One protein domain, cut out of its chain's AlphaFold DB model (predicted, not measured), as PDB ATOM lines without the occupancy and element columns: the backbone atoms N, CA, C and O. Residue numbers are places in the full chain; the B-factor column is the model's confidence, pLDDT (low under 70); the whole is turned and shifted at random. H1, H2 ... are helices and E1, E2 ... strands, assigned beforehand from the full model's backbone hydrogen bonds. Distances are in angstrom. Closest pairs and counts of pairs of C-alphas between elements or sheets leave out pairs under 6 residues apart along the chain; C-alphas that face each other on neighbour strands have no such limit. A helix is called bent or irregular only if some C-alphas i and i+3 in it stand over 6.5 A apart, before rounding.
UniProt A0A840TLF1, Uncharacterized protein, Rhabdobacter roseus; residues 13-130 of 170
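This is residues 13 to 130 of the 170 residues of an uncharacterized protein of Rhabdobacter roseus (UniProt A0A840TLF1). A long helix, H3, runs along the length of a flat model; H1 lies side by side with its first half, and H4 folds back from its far end as the second arm of a narrow V, with residues 121 to 130 of H4 sticking out free. Short H2 packs on H1, and a small hairpin of two strands, E1 and E2, comes just before H1, joined to it by a tight link, with its strands' centres the farthest from the mean of the C-alphas, E2 at 24.4 A and E1 at 20.0 A. The 118 printed residues hold four named helices and two named strands, in the order E1, E2, H1, H2, H3, H4, with one antiparallel sheet, E1 - E2; the class is mostly helix. The whole is only just loose, close to compact, with a radius of gyration of the C-alphas of 16.5 A and spans of 48 by 44 by 18 A.

In the sheet, E1 is residues 13 to 15, beginning at C-alpha 13 (162.071, 207.393, 190.506), and E2 is residues 18 to 21. H1 is residues 24 to 39, 23.1 A long, and irregular, but only just: C-alphas 25 and 28 are 6.6 A apart. H2 is residues 52 to 58. H3, residues 61 to 86, is 37.7 A long and begins at C-alpha 61 (179.694, 207.535, 202.643). H4, residues 106 to 130, is 36.6 A long and ends at C-alpha 130 (196.137, 204.204, 201.821).

E1 and E2 form an antiparallel hairpin, their directions at 136 degrees, with N 13 and O 20 at 2.8 A and N 20 and O 13 at 2.8 A, within hydrogen-bond range. E1 is apart from H1. H1 touches H2 with residues 27 to 34 alone, at a steep tilt of 46 degrees, opposite ways; their closest C-alphas, of Val 31 and Ile 55, are 6.7 A apart. H3 touches H1 with residues 63 to 75 alone, at a shallow tilt of 19 degrees, the same way; the closest C-alphas, of Ser 39 and Gly 74, are 4.2 A apart. H2 and H3 are close but not clearly touching, with the C-alphas of Glu 56 and Ala 64 closest at 6.9 A. H3 and H4 form a helical hairpin, opposite ways at a shallow tilt of 32 degrees, only just short of steep. Residues 75 to 86 of H3 touch residues 106 to 113 of H4, the closest C-alphas being those of Val 82 and Thr 106, 5.8 A apart. H4 is apart from H1 and H2. The helix packing is mostly aligned, but only just, with 2 of 3 touching pairs at a shallow tilt. Every O i to N i+4 pair is within hydrogen-bond range in H2 and H3; in H1 it is 10 of 12, in H4 16 of 21.

The C-alphas farthest apart, of Arg 21 and Phe 87, are 48.2 A apart. The printed part has no cut. The links H1 to H2 and H3 to H4 are long, with 12 and 19 residues; in the latter, residues 91 to 92 pair antiparallel with residues 98 to 99. The mean pLDDT of the printed part is 73.9, and residues 13 to 24, 93 to 98 and 116 to 130 are under 70.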
ATOM      1  N   PHE A  13     162.661 208.581 189.866       49.16
ATOM      2  CA  PHE A  13     162.071 207.393 190.506       49.16
ATOM      3  C   PHE A  13     160.697 207.083 189.918       49.16
ATOM      4  O   PHE A  13     160.042 207.993 189.420       49.16
ATOM      5  N   THR A  14     160.245 205.836 190.028       39.94
ATOM      6  CA  THR A  14     158.867 205.422 189.730       39.94
ATOM      7  C   THR A  14     158.198 204.945 191.011       39.94
ATOM      8  O   THR A  14     158.588 203.925 191.567       39.94
ATOM      9  N   GLU A  15     157.189 205.673 191.478       37.06
ATOM     10  CA  GLU A  15     156.299 205.230 192.558       37.06
ATOM     11  C   GLU A  15     154.926 205.012 191.926       37.06
ATOM     12  O   GLU A  15     154.295 205.947 191.429       37.06
ATOM     13  N   GLY A  16     154.501 203.752 191.834       45.19
ATOM     14  CA  GLY A  16     153.376 203.386 190.971       45.19
ATOM     15  C   GLY A  16     153.695 203.601 189.482       45.19
ATOM     16  O   GLY A  16     154.767 203.219 189.017       45.19
ATOM     17  N   ASN A  17     152.767 204.216 188.734       37.66
ATOM     18  CA  ASN A  17     152.897 204.496 187.292       37.66
ATOM     19  C   ASN A  17     153.468 205.896 186.967       37.66
ATOM     20  O   ASN A  17     153.464 206.293 185.802       37.66
ATOM     21  N   GLU A  18     153.940 206.669 187.954       41.41
ATOM     22  CA  GLU A  18     154.426 208.041 187.736       41.41
ATOM     23  C   GLU A  18     155.926 208.188 188.020       41.41
ATOM     24  O   GLU A  18     156.419 207.796 189.079       41.41
ATOM     25  N   ALA A  19     156.645 208.818 187.082       52.66
ATOM     26  CA  ALA A  19     158.043 209.186 187.253       52.66
ATOM     27  C   ALA A  19     158.165 210.531 187.990       52.66
ATOM     28  O   ALA A  19     157.669 211.556 187.518       52.66
ATOM     29  N   ARG A  20     158.849 210.559 189.135       57.19
ATOM     30  CA  ARG A  20     159.033 211.762 189.962       57.19
ATOM     31  C   ARG A  20     160.509 211.965 190.325       57.19
ATOM     32  O   ARG A  20     161.348 211.083 190.159       57.19
ATOM     33  N   ARG A  21     160.859 213.178 190.763       58.72
ATOM     34  CA  ARG A  21     162.241 213.578 191.095       58.72
ATOM     35  C   ARG A  21     162.542 213.285 192.566       58.72
ATOM     36  O   ARG A  21     161.759 213.687 193.423       58.72
ATOM     37  N   ILE A  22     163.672 212.636 192.857       60.66
ATOM     38  CA  ILE A  22     164.026 212.207 194.224       60.66
ATOM     39  C   ILE A  22     164.270 213.415 195.135       60.66
ATOM     40  O   ILE A  22     165.130 214.258 194.852       60.66
ATOM     41  N   LYS A  23     163.547 213.479 196.259       67.81
ATOM     42  CA  LYS A  23     163.836 214.416 197.352       67.81
ATOM     43  C   LYS A  23     164.843 213.794 198.317       67.81
ATOM     44  O   LYS A  23     164.891 212.583 198.492       67.81
ATOM     45  N   ASN A  24     165.622 214.635 199.001       66.88
ATOM     46  CA  ASN A  24     166.569 214.161 200.020       66.88
ATOM     47  C   ASN A  24     165.885 213.410 201.169       66.88
ATOM     48  O   ASN A  24     166.498 212.513 201.730       66.88
ATOM     49  N   SER A  25     164.642 213.774 201.501       71.75
ATOM     50  CA  SER A  25     163.840 213.102 202.529       71.75
ATOM     51  C   SER A  25     163.576 211.632 202.209       71.75
ATOM     52  O   SER A  25     163.482 210.820 203.120       71.75
ATOM     53  N   ASP A  26     163.488 211.298 200.923       77.00
ATOM     54  CA  ASP A  26     163.046 209.982 200.461       77.00
ATOM     55  C   ASP A  26     164.251 209.058 200.215       77.00
ATOM     56  O   ASP A  26     164.112 207.841 200.131       77.00
ATOM     57  N   LEU A  27     165.457 209.633 200.128       80.69
ATOM     58  CA  LEU A  27     166.689 208.900 199.863       80.69
ATOM     59  C   LEU A  27     167.048 207.935 200.998       80.69
ATOM     60  O   LEU A  27     167.474 206.825 200.708       80.69
ATOM     61  N   GLU A  28     166.869 208.332 202.261       86.19
ATOM     62  CA  GLU A  28     167.148 207.447 203.405       86.19
ATOM     63  C   GLU A  28     166.253 206.205 203.356       86.19
ATOM     64  O   GLU A  28     166.747 205.083 203.407       86.19
ATOM     65  N   LEU A  29     164.951 206.400 203.127       87.19
ATOM     66  CA  LEU A  29     163.996 205.301 203.002       87.19
ATOM     67  C   LEU A  29     164.338 204.375 201.825       87.19
ATOM     68  O   LEU A  29     164.263 203.154 201.950       87.19
ATOM     69  N   LEU A  30     164.737 204.939 200.682       85.81
ATOM     70  CA  LEU A  30     165.158 204.155 199.519       85.81
ATOM     71  C   LEU A  30     166.454 203.380 199.784       85.81
ATOM     72  O   LEU A  30     166.576 202.238 199.344       85.81
ATOM     73  N   VAL A  31     167.408 203.967 200.514       90.06
ATOM     74  CA  VAL A  31     168.627 203.277 200.956       90.06
ATOM     75  C   VAL A  31     168.273 202.124 201.891       90.06
ATOM     76  O   VAL A  31     168.819 201.035 201.719       90.06
ATOM     77  N   ASP A  32     167.347 202.321 202.829       90.56
ATOM     78  CA  ASP A  32     166.891 201.280 203.757       90.56
ATOM     79  C   ASP A  32     166.259 200.103 203.008       90.56
ATOM     80  O   ASP A  32     166.679 198.956 203.182       90.56
ATOM     81  N   GLN A  33     165.318 200.393 202.104       89.50
ATOM     82  CA  GLN A  33     164.668 199.391 201.255       89.50
ATOM     83  C   GLN A  33     165.674 198.660 200.358       89.50
ATOM     84  O   GLN A  33     165.591 197.444 200.178       89.50
ATOM     85  N   TYR A  34     166.650 199.380 199.803       91.25
ATOM     86  CA  TYR A  34     167.695 198.789 198.975       91.25
ATOM     87  C   TYR A  34     168.640 197.899 199.792       91.25
ATOM     88  O   TYR A  34     168.978 196.797 199.359       91.25
ATOM     89  N   CYS A  35     169.014 198.313 201.005       90.69
ATOM     90  CA  CYS A  35     169.795 197.485 201.923       90.69
ATOM     91  C   CYS A  35     169.036 196.212 202.313       90.69
ATOM     92  O   CYS A  35     169.622 195.129 202.352       90.69
ATOM     93  N   GLU A  36     167.736 196.307 202.578       90.44
ATOM     94  CA  GLU A  36     166.907 195.138 202.860       90.44
ATOM     95  C   GLU A  36     166.854 194.184 201.657       90.44
ATOM     96  O   GLU A  36     167.094 192.983 201.804       90.44
ATOM     97  N   HIS A  37     166.626 194.720 200.455       88.94
ATOM     98  CA  HIS A  37     166.617 193.966 199.198       88.94
ATOM     99  C   HIS A  37     167.923 193.194 198.976       88.94
ATOM    100  O   HIS A  37     167.906 191.986 198.733       88.94
ATOM    101  N   LEU A  38     169.065 193.873 199.118       89.25
ATOM    102  CA  LEU A  38     170.384 193.258 198.963       89.25
ATOM    103  C   LEU A  38     170.672 192.221 200.053       89.25
ATOM    104  O   LEU A  38     171.181 191.147 199.740       89.25
ATOM    105  N   SER A  39     170.294 192.492 201.307       88.38
ATOM    106  CA  SER A  39     170.510 191.571 202.436       88.38
ATOM    107  C   SER A  39     169.757 190.251 202.276       88.38
ATOM    108  O   SER A  39     170.187 189.226 202.800       88.38
ATOM    109  N   ARG A  40     168.653 190.252 201.521       82.88
ATOM    110  CA  ARG A  40     167.897 189.042 201.160       82.88
ATOM    111  C   ARG A  40     168.537 188.241 200.016       82.88
ATOM    112  O   ARG A  40     168.015 187.192 199.650       82.88
ATOM    113  N   GLY A  41     169.646 188.717 199.446       81.81
ATOM    114  CA  GLY A  41     170.368 188.070 198.349       81.81
ATOM    115  C   GLY A  41     169.883 188.463 196.952       81.81
ATOM    116  O   GLY A  41     170.394 187.931 195.965       81.81
ATOM    117  N   TYR A  42     168.932 189.392 196.823       84.75
ATOM    118  CA  TYR A  42     168.425 189.799 195.515       84.75
ATOM    119  C   TYR A  42     169.449 190.601 194.699       84.75
ATOM    120  O   TYR A  42     170.352 191.255 195.222       84.75
ATOM    121  N   SER A  43     169.299 190.561 193.372       83.56
ATOM    122  CA  SER A  43     170.137 191.336 192.458       83.56
ATOM    123  C   SER A  43     169.810 192.824 192.551       83.56
ATOM    124  O   SER A  43     168.642 193.209 192.546       83.56
ATOM    125  N   LYS A  44     170.828 193.688 192.522       85.06
ATOM    126  CA  LYS A  44     170.622 195.142 192.440       85.06
ATOM    127  C   LYS A  44     169.795 195.577 191.226       85.06
ATOM    128  O   LYS A  44     169.060 196.551 191.296       85.06
ATOM    129  N   HIS A  45     169.866 194.814 190.135       82.69
ATOM    130  CA  HIS A  45     169.125 195.088 188.902       82.69
ATOM    131  C   HIS A  45     167.622 194.811 189.012       82.69
ATOM    132  O   HIS A  45     166.871 195.234 188.143       82.69
ATOM    133  N   THR A  46     167.180 194.099 190.052       81.25
ATOM    134  CA  THR A  46     165.762 193.788 190.283       81.25
ATOM    135  C   THR A  46     165.148 194.663 191.374       81.25
ATOM    136  O   THR A  46     164.066 194.352 191.866       81.25
ATOM    137  N   PHE A  47     165.837 195.723 191.800       83.38
ATOM    138  CA  PHE A  47     165.281 196.686 192.739       83.38
ATOM    139  C   PHE A  47     164.256 197.563 192.007       83.38
ATOM    140  O   PHE A  47     164.610 198.362 191.148       83.38
ATOM    141  N   ALA A  48     162.975 197.351 192.302       75.62
ATOM    142  CA  ALA A  48     161.860 198.001 191.612       75.62
ATOM    143  C   ALA A  48     161.586 199.467 192.020       75.62
ATOM    144  O   ALA A  48     161.188 200.235 191.146       75.62
ATOM    145  N   PRO A  49     161.776 199.890 193.291       74.69
ATOM    146  CA  PRO A  49     161.402 201.244 193.714       74.69
ATOM    147  C   PRO A  49     162.138 202.375 192.979       74.69
ATOM    148  O   PRO A  49     161.571 203.450 192.787       74.69
ATOM    149  N   CYS A  50     163.390 202.166 192.556       70.31
ATOM    150  CA  CYS A  50     164.113 203.109 191.698       70.31
ATOM    151  C   CYS A  50     165.360 202.482 191.050       70.31
ATOM    152  O   CYS A  50     165.754 201.364 191.374       70.31
ATOM    153  N   ASP A  51     166.011 203.216 190.140       78.69
ATOM    154  CA  ASP A  51     167.301 202.793 189.583       78.69
ATOM    155  C   ASP A  51     168.382 202.772 190.677       78.69
ATOM    156  O   ASP A  51     168.724 203.809 191.257       78.69
ATOM    157  N   TYR A  52     168.973 201.595 190.899       81.00
ATOM    158  CA  TYR A  52     170.042 201.374 191.874       81.00
ATOM    159  C   TYR A  52     171.225 202.337 191.682       81.00
ATOM    160  O   TYR A  52     171.844 202.754 192.663       81.00
ATOM    161  N   ARG A  53     171.517 202.758 190.439       81.62
ATOM    162  CA  ARG A  53     172.594 203.722 190.149       81.62
ATOM    163  C   ARG A  53     172.330 205.068 190.801       81.62
ATOM    164  O   ARG A  53     173.261 205.731 191.245       81.62
ATOM    165  N   THR A  54     171.065 205.469 190.867       78.69
ATOM    166  CA  THR A  54     170.682 206.744 191.464       78.69
ATOM    167  C   THR A  54     170.889 206.718 192.976       78.69
ATOM    168  O   THR A  54     171.359 207.712 193.530       78.69
ATOM    169  N   ILE A  55     170.614 205.585 193.633       82.44
ATOM    170  CA  ILE A  55     170.914 205.401 195.059       82.44
ATOM    171  C   ILE A  55     172.426 205.444 195.282       82.44
ATOM    172  O   ILE A  55     172.897 206.260 196.067       82.44
ATOM    173  N   GLU A  56     173.192 204.628 194.552       84.31
ATOM    174  CA  GLU A  56     174.650 204.529 194.717       84.31
ATOM    175  C   GLU A  56     175.366 205.870 194.463       84.31
ATOM    176  O   GLU A  56     176.317 206.196 195.165       84.31
ATOM    177  N   GLN A  57     174.888 206.682 193.513       83.88
ATOM    178  CA  GLN A  57     175.457 208.004 193.217       83.88
ATOM    179  C   GLN A  57     175.119 209.084 194.250       83.88
ATOM    180  O   GLN A  57     175.848 210.069 194.362       83.88
ATOM    181  N   ASN A  58     173.985 208.961 194.945       80.81
ATOM    182  CA  ASN A  58     173.510 209.984 195.881       80.81
ATOM    183  C   ASN A  58     173.709 209.593 197.348       80.81
ATOM    184  O   ASN A  58     173.508 210.442 198.217       80.81
ATOM    185  N   ALA A  59     174.093 208.344 197.615       82.62
ATOM    186  CA  ALA A  59     174.399 207.856 198.945       82.62
ATOM    187  C   ALA A  59     175.577 208.629 199.551       82.62
ATOM    188  O   ALA A  59     176.614 208.842 198.924       82.62
ATOM    189  N   THR A  60     175.417 209.026 200.809       87.69
ATOM    190  CA  THR A  60     176.532 209.456 201.654       87.69
ATOM    191  C   THR A  60     177.488 208.289 201.892       87.69
ATOM    192  O   THR A  60     177.126 207.125 201.721       87.69
ATOM    193  N   GLU A  61     178.705 208.574 202.343       86.38
ATOM    194  CA  GLU A  61     179.694 207.535 202.643       86.38
ATOM    195  C   GLU A  61     179.180 206.504 203.666       86.38
ATOM    196  O   GLU A  61     179.328 205.297 203.463       86.38
ATOM    197  N   SER A  62     178.475 206.968 204.704       84.12
ATOM    198  CA  SER A  62     177.834 206.104 205.704       84.12
ATOM    199  C   SER A  62     176.758 205.199 205.086       84.12
ATOM    200  O   SER A  62     176.726 203.996 205.346       84.12
ATOM    201  N   GLN A  63     175.907 205.740 204.210       87.50
ATOM    202  CA  GLN A  63     174.897 204.956 203.491       87.50
ATOM    203  C   GLN A  63     175.541 203.953 202.520       87.50
ATOM    204  O   GLN A  63     175.098 202.809 202.428       87.50
ATOM    205  N   ALA A  64     176.620 204.336 201.838       87.06
ATOM    206  CA  ALA A  64     177.349 203.457 200.928       87.06
ATOM    207  C   ALA A  64     178.023 202.281 201.660       87.06
ATOM    208  O   ALA A  64     178.104 201.179 201.114       87.06
ATOM    209  N   GLU A  65     178.501 202.482 202.891       87.69
ATOM    210  CA  GLU A  65     178.989 201.395 203.752       87.69
ATOM    211  C   GLU A  65     177.858 200.433 204.137       87.69
ATOM    212  O   GLU A  65     177.999 199.218 204.002       87.69
ATOM    213  N   ARG A  66     176.684 200.958 204.511       90.88
ATOM    214  CA  ARG A  66     175.502 200.130 204.809       90.88
ATOM    215  C   ARG A  66     175.073 199.280 203.614       90.88
ATOM    216  O   ARG A  66     174.805 198.093 203.786       90.88
ATOM    217  N   VAL A  67     175.069 199.856 202.411       90.25
ATOM    218  CA  VAL A  67     174.767 199.141 201.159       90.25
ATOM    219  C   VAL A  67     175.781 198.023 200.898       90.25
ATOM    220  O   VAL A  67     175.386 196.913 200.537       90.25
ATOM    221  N   ARG A  68     177.079 198.266 201.126       87.12
ATOM    222  CA  ARG A  68     178.120 197.229 201.003       87.12
ATOM    223  C   ARG A  68     177.938 196.109 202.024       87.12
ATOM    224  O   ARG A  68     177.938 194.941 201.639       87.12
ATOM    225  N   SER A  69     177.684 196.450 203.287       87.75
ATOM    226  CA  SER A  69     177.385 195.472 204.340       87.75
ATOM    227  C   SER A  69     176.142 194.636 204.011       87.75
ATOM    228  O   SER A  69     176.143 193.416 204.175       87.75
ATOM    229  N   ALA A  70     175.089 195.262 203.482       89.00
ATOM    230  CA  ALA A  70     173.888 194.573 203.023       89.00
ATOM    231  C   ALA A  70     174.170 193.604 201.863       89.00
ATOM    232  O   ALA A  70     173.706 192.464 201.882       89.00
ATOM    233  N   ALA A  71     174.971 194.015 200.877       87.31
ATOM    234  CA  ALA A  71     175.379 193.141 199.779       87.31
ATOM    235  C   ALA A  71     176.194 191.932 200.273       87.31
ATOM    236  O   ALA A  71     175.957 190.812 199.820       87.31
ATOM    237  N   ALA A  72     177.100 192.137 201.234       84.00
ATOM    238  CA  ALA A  72     177.864 191.059 201.862       84.00
ATOM    239  C   ALA A  72     176.953 190.073 202.618       84.00
ATOM    240  O   ALA A  72     177.080 188.860 202.454       84.00
ATOM    241  N   LYS A  73     175.958 190.570 203.366       86.38
ATOM    242  CA  LYS A  73     174.935 189.715 204.002       86.38
ATOM    243  C   LYS A  73     174.167 188.881 202.976       86.38
ATOM    244  O   LYS A  73     173.967 187.687 203.188       86.38
ATOM    245  N   GLY A  74     173.791 189.487 201.850       85.44
ATOM    246  CA  GLY A  74     173.147 188.789 200.739       85.44
ATOM    247  C   GLY A  74     174.006 187.676 200.135       85.44
ATOM    248  O   GLY A  74     173.475 186.630 199.768       85.44
ATOM    249  N   LEU A  75     175.329 187.854 200.063       83.31
ATOM    250  CA  LEU A  75     176.251 186.794 199.633       83.31
ATOM    251  C   LEU A  75     176.264 185.611 200.605       83.31
ATOM    252  O   LEU A  75     176.254 184.471 200.147       83.31
ATOM    253  N   GLY A  76     176.180 185.859 201.915       82.56
ATOM    254  CA  GLY A  76     176.059 184.798 202.921       82.56
ATOM    255  C   GLY A  76     174.794 183.940 202.761       82.56
ATOM    256  O   GLY A  76     174.804 182.747 203.068       82.56
ATOM    257  N   VAL A  77     173.705 184.503 202.218       83.06
ATOM    258  CA  VAL A  77     172.504 183.723 201.855       83.06
ATOM    259  C   VAL A  77     172.826 182.728 200.739       83.06
ATOM    260  O   VAL A  77     172.462 181.556 200.835       83.06
ATOM    261  N   TRP A  78     173.537 183.169 199.699       82.38
ATOM    262  CA  TRP A  78     173.941 182.307 198.587       82.38
ATOM    263  C   TRP A  78     174.958 181.250 199.007       82.38
ATOM    264  O   TRP A  78     174.837 180.101 198.588       82.38
ATOM    265  N   GLU A  79     175.897 181.602 199.882       83.38
ATOM    266  CA  GLU A  79     176.848 180.658 200.467       83.38
ATOM    267  C   GLU A  79     176.124 179.513 201.181       83.38
ATOM    268  O   GLU A  79     176.391 178.339 200.917       83.38
ATOM    269  N   ARG A  80     175.129 179.845 202.012       82.69
ATOM    270  CA  ARG A  80     174.304 178.849 202.702       82.69
ATOM    271  C   ARG A  80     173.556 177.944 201.725       82.69
ATOM    272  O   ARG A  80     173.461 176.744 201.976       82.69
ATOM    273  N   ILE A  81     173.033 178.496 200.627       83.06
ATOM    274  CA  ILE A  81     172.353 177.715 199.580       83.06
ATOM    275  C   ILE A  81     173.336 176.745 198.912       83.06
ATOM    276  O   ILE A  81     172.994 175.580 198.730       83.06
ATOM    277  N   VAL A  82     174.559 177.183 198.586       84.31
ATOM    278  CA  VAL A  82     175.599 176.304 198.014       84.31
ATOM    279  C   VAL A  82     175.953 175.179 198.979       84.31
ATOM    280  O   VAL A  82     175.959 174.019 198.574       84.31
ATOM    281  N   GLN A  83     176.226 175.506 200.244       83.19
ATOM    282  CA  GLN A  83     176.585 174.518 201.263       83.19
ATOM    283  C   GLN A  83     175.462 173.493 201.439       83.19
ATOM    284  O   GLN A  83     175.696 172.292 201.353       83.19
ATOM    285  N   SER A  84     174.226 173.960 201.606       81.56
ATOM    286  CA  SER A  84     173.070 173.081 201.784       81.56
ATOM    287  C   SER A  84     172.840 172.199 200.555       81.56
ATOM    288  O   SER A  84     172.606 171.004 200.702       81.56
ATOM    289  N   ALA A  85     173.000 172.741 199.341       81.69
ATOM    290  CA  ALA A  85     172.912 171.956 198.115       81.69
ATOM    291  C   ALA A  85     174.007 170.878 198.027       81.69
ATOM    292  O   ALA A  85     173.714 169.751 197.635       81.69
ATOM    293  N   ALA A  86     175.240 171.191 198.440       79.75
ATOM    294  CA  ALA A  86     176.346 170.232 198.482       79.75
ATOM    295  C   ALA A  86     176.106 169.090 199.486       79.75
ATOM    296  O   ALA A  86     176.477 167.952 199.215       79.75
ATOM    297  N   PHE A  87     175.440 169.374 200.610       82.19
ATOM    298  CA  PHE A  87     175.057 168.370 201.611       82.19
ATOM    299  C   PHE A  87     173.714 167.678 201.324       82.19
ATOM    300  O   PHE A  87     173.279 166.844 202.116       82.19
ATOM    301  N   GLY A  88     173.032 168.011 200.223       78.06
ATOM    302  CA  GLY A  88     171.720 167.442 199.901       78.06
ATOM    303  C   GLY A  88     170.598 167.888 200.848       78.06
ATOM    304  O   GLY A  88     169.612 167.172 201.009       78.06
ATOM    305  N   LEU A  89     170.728 169.064 201.470       79.94
ATOM    306  CA  LEU A  89     169.775 169.614 202.433       79.94
ATOM    307  C   LEU A  89     168.886 170.703 201.807       79.94
ATOM    308  O   LEU A  89     169.402 171.634 201.179       79.94
ATOM    309  N   PRO A  90     167.556 170.655 202.005       77.81
ATOM    310  CA  PRO A  90     166.663 171.709 201.537       77.81
ATOM    311  C   PRO A  90     166.987 173.038 202.226       77.81
ATOM    312  O   PRO A  90     167.247 173.087 203.430       77.81
ATOM    313  N   THR A  91     166.962 174.134 201.461       77.19
ATOM    314  CA  THR A  91     167.257 175.471 201.993       77.19
ATOM    315  C   THR A  91     166.014 176.335 202.016       77.19
ATOM    316  O   THR A  91     165.475 176.687 200.967       77.19
ATOM    317  N   ASN A  92     165.609 176.760 203.211       75.00
ATOM    318  CA  ASN A  92     164.564 177.764 203.362       75.00
ATOM    319  C   ASN A  92     165.115 179.150 203.015       75.00
ATOM    320  O   ASN A  92     166.054 179.650 203.637       75.00
ATOM    321  N   LEU A  93     164.502 179.780 202.022       66.81
ATOM    322  CA  LEU A  93     164.703 181.176 201.688       66.81
ATOM    323  C   LEU A  93     164.034 182.065 202.726       66.81
ATOM    324  O   LEU A  93     162.963 181.764 203.252       66.81
ATOM    325  N   ILE A  94     164.621 183.241 202.918       62.94
ATOM    326  CA  ILE A  94     164.120 184.277 203.830       62.94
ATOM    327  C   ILE A  94     162.682 184.711 203.471       62.94
ATOM    328  O   ILE A  94     161.939 185.152 204.339       62.94
ATOM    329  N   ASN A  95     162.250 184.524 202.220       58.91
ATOM    330  CA  ASN A  95     160.906 184.887 201.753       58.91
ATOM    331  C   ASN A  95     159.881 183.738 201.828       58.91
ATOM    332  O   ASN A  95     158.838 183.816 201.184       58.91
ATOM    333  N   GLY A  96     160.172 182.660 202.564       58.19
ATOM    334  CA  GLY A  96     159.219 181.569 202.807       58.19
ATOM    335  C   GLY A  96     159.123 180.508 201.702       58.19
ATOM    336  O   GLY A  96     158.201 179.700 201.720       58.19
ATOM    337  N   GLY A  97     160.062 180.487 200.751       65.25
ATOM    338  CA  GLY A  97     160.201 179.408 199.761       65.25
ATOM    339  C   GLY A  97     161.295 178.414 200.155       65.25
ATOM    340  O   GLY A  97     162.264 178.813 200.788       65.25
ATOM    341  N   SER A  98     161.182 177.148 199.757       69.62
ATOM    342  CA  SER A  98     162.276 176.171 199.867       69.62
ATOM    343  C   SER A  98     162.919 175.960 198.499       69.62
ATOM    344  O   SER A  98     162.217 175.842 197.491       69.62
ATOM    345  N   ILE A  99     164.249 175.922 198.460       73.31
ATOM    346  CA  ILE A  99     164.997 175.471 197.290       73.31
ATOM    347  C   ILE A  99     165.474 174.045 197.543       73.31
ATOM    348  O   ILE A  99     166.204 173.775 198.498       73.31
ATOM    349  N   GLU A 100     165.081 173.155 196.635       76.75
ATOM    350  CA  GLU A 100     165.572 171.782 196.593       76.75
ATOM    351  C   GLU A 100     167.029 171.741 196.095       76.75
ATOM    352  O   GLU A 100     167.336 172.382 195.082       76.75
ATOM    353  N   PRO A 101     167.919 170.958 196.735       73.94
ATOM    354  CA  PRO A 101     169.337 170.845 196.370       73.94
ATOM    355  C   PRO A 101     169.579 170.568 194.887       73.94
ATOM    356  O   PRO A 101     170.418 171.200 194.251       73.94
ATOM    357  N   ASN A 102     168.797 169.654 194.311       73.94
ATOM    358  CA  ASN A 102     168.925 169.215 192.922       73.94
ATOM    359  C   ASN A 102     168.524 170.285 191.891       73.94
ATOM    360  O   ASN A 102     168.783 170.115 190.702       73.94
ATOM    361  N   LYS A 103     167.890 171.378 192.328       78.94
ATOM    362  CA  LYS A 103     167.537 172.524 191.480       78.94
ATOM    363  C   LYS A 103     168.593 173.628 191.526       78.94
ATOM    364  O   LYS A 103     168.479 174.604 190.785       78.94
ATOM    365  N   VAL A 104     169.616 173.496 192.372       77.50
ATOM    366  CA  VAL A 104     170.705 174.470 192.493       77.50
ATOM    367  C   VAL A 104     171.836 174.092 191.544       77.50
ATOM    368  O   VAL A 104     172.502 173.075 191.720       77.50
ATOM    369  N   ASN A 105     172.120 174.952 190.565       81.31
ATOM    370  CA  ASN A 105     173.360 174.855 189.799       81.31
ATOM    371  C   ASN A 105     174.514 175.435 190.635       81.31
ATOM    372  O   ASN A 105     174.819 176.630 190.565       81.31
ATOM    373  N   THR A 106     175.124 174.588 191.462       78.56
ATOM    374  CA  THR A 106     176.193 174.974 192.396       78.56
ATOM    375  C   THR A 106     177.424 175.520 191.675       78.56
ATOM    376  O   THR A 106     177.998 176.502 192.138       78.56
ATOM    377  N   ALA A 107     177.787 174.978 190.509       77.50
ATOM    378  CA  ALA A 107     178.920 175.460 189.714       77.50
ATOM    379  C   ALA A 107     178.727 176.912 189.240       77.50
ATOM    380  O   ALA A 107     179.603 177.757 189.437       77.50
ATOM    381  N   LEU A 108     177.556 177.226 188.673       77.50
ATOM    382  CA  LEU A 108     177.221 178.587 188.244       77.50
ATOM    383  C   LEU A 108     177.137 179.552 189.435       77.50
ATOM    384  O   LEU A 108     177.559 180.708 189.333       77.50
ATOM    385  N   LEU A 109     176.614 179.083 190.569       78.31
ATOM    386  CA  LEU A 109     176.505 179.888 191.782       78.31
ATOM    387  C   LEU A 109     177.888 180.211 192.370       78.31
ATOM    388  O   LEU A 109     178.164 181.379 192.636       78.31
ATOM    389  N   ILE A 110     178.788 179.226 192.464       77.56
ATOM    390  CA  ILE A 110     180.183 179.414 192.898       77.56
ATOM    391  C   ILE A 110     180.916 180.384 191.966       77.56
ATOM    392  O   ILE A 110     181.576 181.307 192.442       77.56
ATOM    393  N   PHE A 111     180.772 180.227 190.646       78.12
ATOM    394  CA  PHE A 111     181.363 181.147 189.670       78.12
ATOM    395  C   PHE A 111     180.867 182.587 189.878       78.12
ATOM    396  O   PHE A 111     181.654 183.532 189.940       78.12
ATOM    397  N   THR A 112     179.555 182.753 190.056       73.56
ATOM    398  CA  THR A 112     178.933 184.061 190.296       73.56
ATOM    399  C   THR A 112     179.405 184.676 191.613       73.56
ATOM    400  O   THR A 112     179.672 185.877 191.669       73.56
ATOM    401  N   MET A 113     179.532 183.874 192.672       76.06
ATOM    402  CA  MET A 113     180.019 184.324 193.974       76.06
ATOM    403  C   MET A 113     181.493 184.725 193.930       76.06
ATOM    404  O   MET A 113     181.812 185.800 194.425       76.06
ATOM    405  N   LYS A 114     182.371 183.942 193.284       74.19
ATOM    406  CA  LYS A 114     183.796 184.292 193.119       74.19
ATOM    407  C   LYS A 114     183.980 185.636 192.417       74.19
ATOM    408  O   LYS A 114     184.747 186.468 192.890       74.19
ATOM    409  N   ASN A 115     183.221 185.889 191.351       70.56
ATOM    410  CA  ASN A 115     183.272 187.174 190.646       70.56
ATOM    411  C   ASN A 115     182.774 188.346 191.508       70.56
ATOM    412  O   ASN A 115     183.275 189.460 191.383       70.56
ATOM    413  N   LYS A 116     181.787 188.114 192.383       68.50
ATOM    414  CA  LYS A 116     181.248 189.150 193.277       68.50
ATOM    415  C   LYS A 116     182.135 189.408 194.501       68.50
ATOM    416  O   LYS A 116     182.279 190.566 194.876       68.50
ATOM    417  N   LEU A 117     182.727 188.368 195.090       62.12
ATOM    418  CA  LEU A 117     183.634 188.458 196.241       62.12
ATOM    419  C   LEU A 117     184.990 189.050 195.846       62.12
ATOM    420  O   LEU A 117     185.442 189.984 196.497       62.12
ATOM    421  N   GLY A 118     185.572 188.620 194.719       55.47
ATOM    422  CA  GLY A 118     186.834 189.189 194.229       55.47
ATOM    423  C   GLY A 118     186.741 190.693 193.938       55.47
ATOM    424  O   GLY A 118     187.687 191.435 194.176       55.47
ATOM    425  N   ALA A 119     185.572 191.177 193.504       56.91
ATOM    426  CA  ALA A 119     185.323 192.608 193.325       56.91
ATOM    427  C   ALA A 119     185.161 193.381 194.653       56.91
ATOM    428  O   ALA A 119     185.391 194.590 194.679       56.91
ATOM    429  N   MET A 120     184.757 192.713 195.741       54.72
ATOM    430  CA  MET A 120     184.671 193.314 197.079       54.72
ATOM    431  C   MET A 120     186.046 193.366 197.758       54.72
ATOM    432  O   MET A 120     186.417 194.419 198.272       54.72
ATOM    433  N   GLU A 121     186.830 192.289 197.680       51.91
ATOM    434  CA  GLU A 121     188.168 192.194 198.288       51.91
ATOM    435  C   GLU A 121     189.179 193.152 197.634       51.91
ATOM    436  O   GLU A 121     189.905 193.858 198.333       51.91
ATOM    437  N   GLN A 122     189.149 193.312 196.305       44.72
ATOM    438  CA  GLN A 122     189.991 194.301 195.606       44.72
ATOM    439  C   GLN A 122     189.629 195.761 195.945       44.72
ATOM    440  O   GLN A 122     190.447 196.673 195.787       44.72
ATOM    441  N   GLY A 123     188.396 196.009 196.399       43.59
ATOM    442  CA  GLY A 123     187.968 197.311 196.916       43.59
ATOM    443  C   GLY A 123     188.464 197.583 198.339       43.59
ATOM    444  O   GLY A 123     188.692 198.742 198.688       43.59
ATOM    445  N   GLU A 124     188.660 196.535 199.144       46.38
ATOM    446  CA  GLU A 124     189.247 196.628 200.483       46.38
ATOM    447  C   GLU A 124     190.772 196.776 200.440       46.38
ATOM    448  O   GLU A 124     191.308 197.601 201.179       46.38
ATOM    449  N   GLU A 125     191.472 196.070 199.545       41.53
ATOM    450  CA  GLU A 125     192.929 196.212 199.386       41.53
ATOM    451  C   GLU A 125     193.335 197.640 199.005       41.53
ATOM    452  O   GLU A 125     194.276 198.183 199.583       41.53
ATOM    453  N   LYS A 126     192.574 198.305 198.125       41.38
ATOM    454  CA  LYS A 126     192.832 199.714 197.767       41.38
ATOM    455  C   LYS A 126     192.592 200.697 198.914       41.38
ATOM    456  O   LYS A 126     193.189 201.767 198.920       41.38
ATOM    457  N   ARG A 127     191.726 200.363 199.878       47.69
ATOM    458  CA  ARG A 127     191.455 201.213 201.052       47.69
ATOM    459  C   ARG A 127     192.420 200.944 202.202       47.69
ATOM    460  O   ARG A 127     192.772 201.878 202.913       47.69
ATOM    461  N   LYS A 128     192.895 199.704 202.359       40.78
ATOM    462  CA  LYS A 128     193.957 199.366 203.319       40.78
ATOM    463  C   LYS A 128     195.323 199.893 202.870       40.78
ATOM    464  O   LYS A 128     196.098 200.324 203.716       40.78
ATOM    465  N   SER A 129     195.589 199.972 201.561       40.09
ATOM    466  CA  SER A 129     196.868 200.489 201.047       40.09
ATOM    467  C   SER A 129     197.080 201.997 201.234       40.09
ATOM    468  O   SER A 129     198.215 202.458 201.138       40.09
ATOM    469  N   GLU A 130     196.021 202.774 201.486       46.25
ATOM    470  CA  GLU A 130     196.137 204.204 201.821       46.25
ATOM    471  C   GLU A 130     196.116 204.474 203.338       46.25
ATOM    472  O   GLU A 130     196.471 205.575 203.752       46.25
TER     473      GLU A 130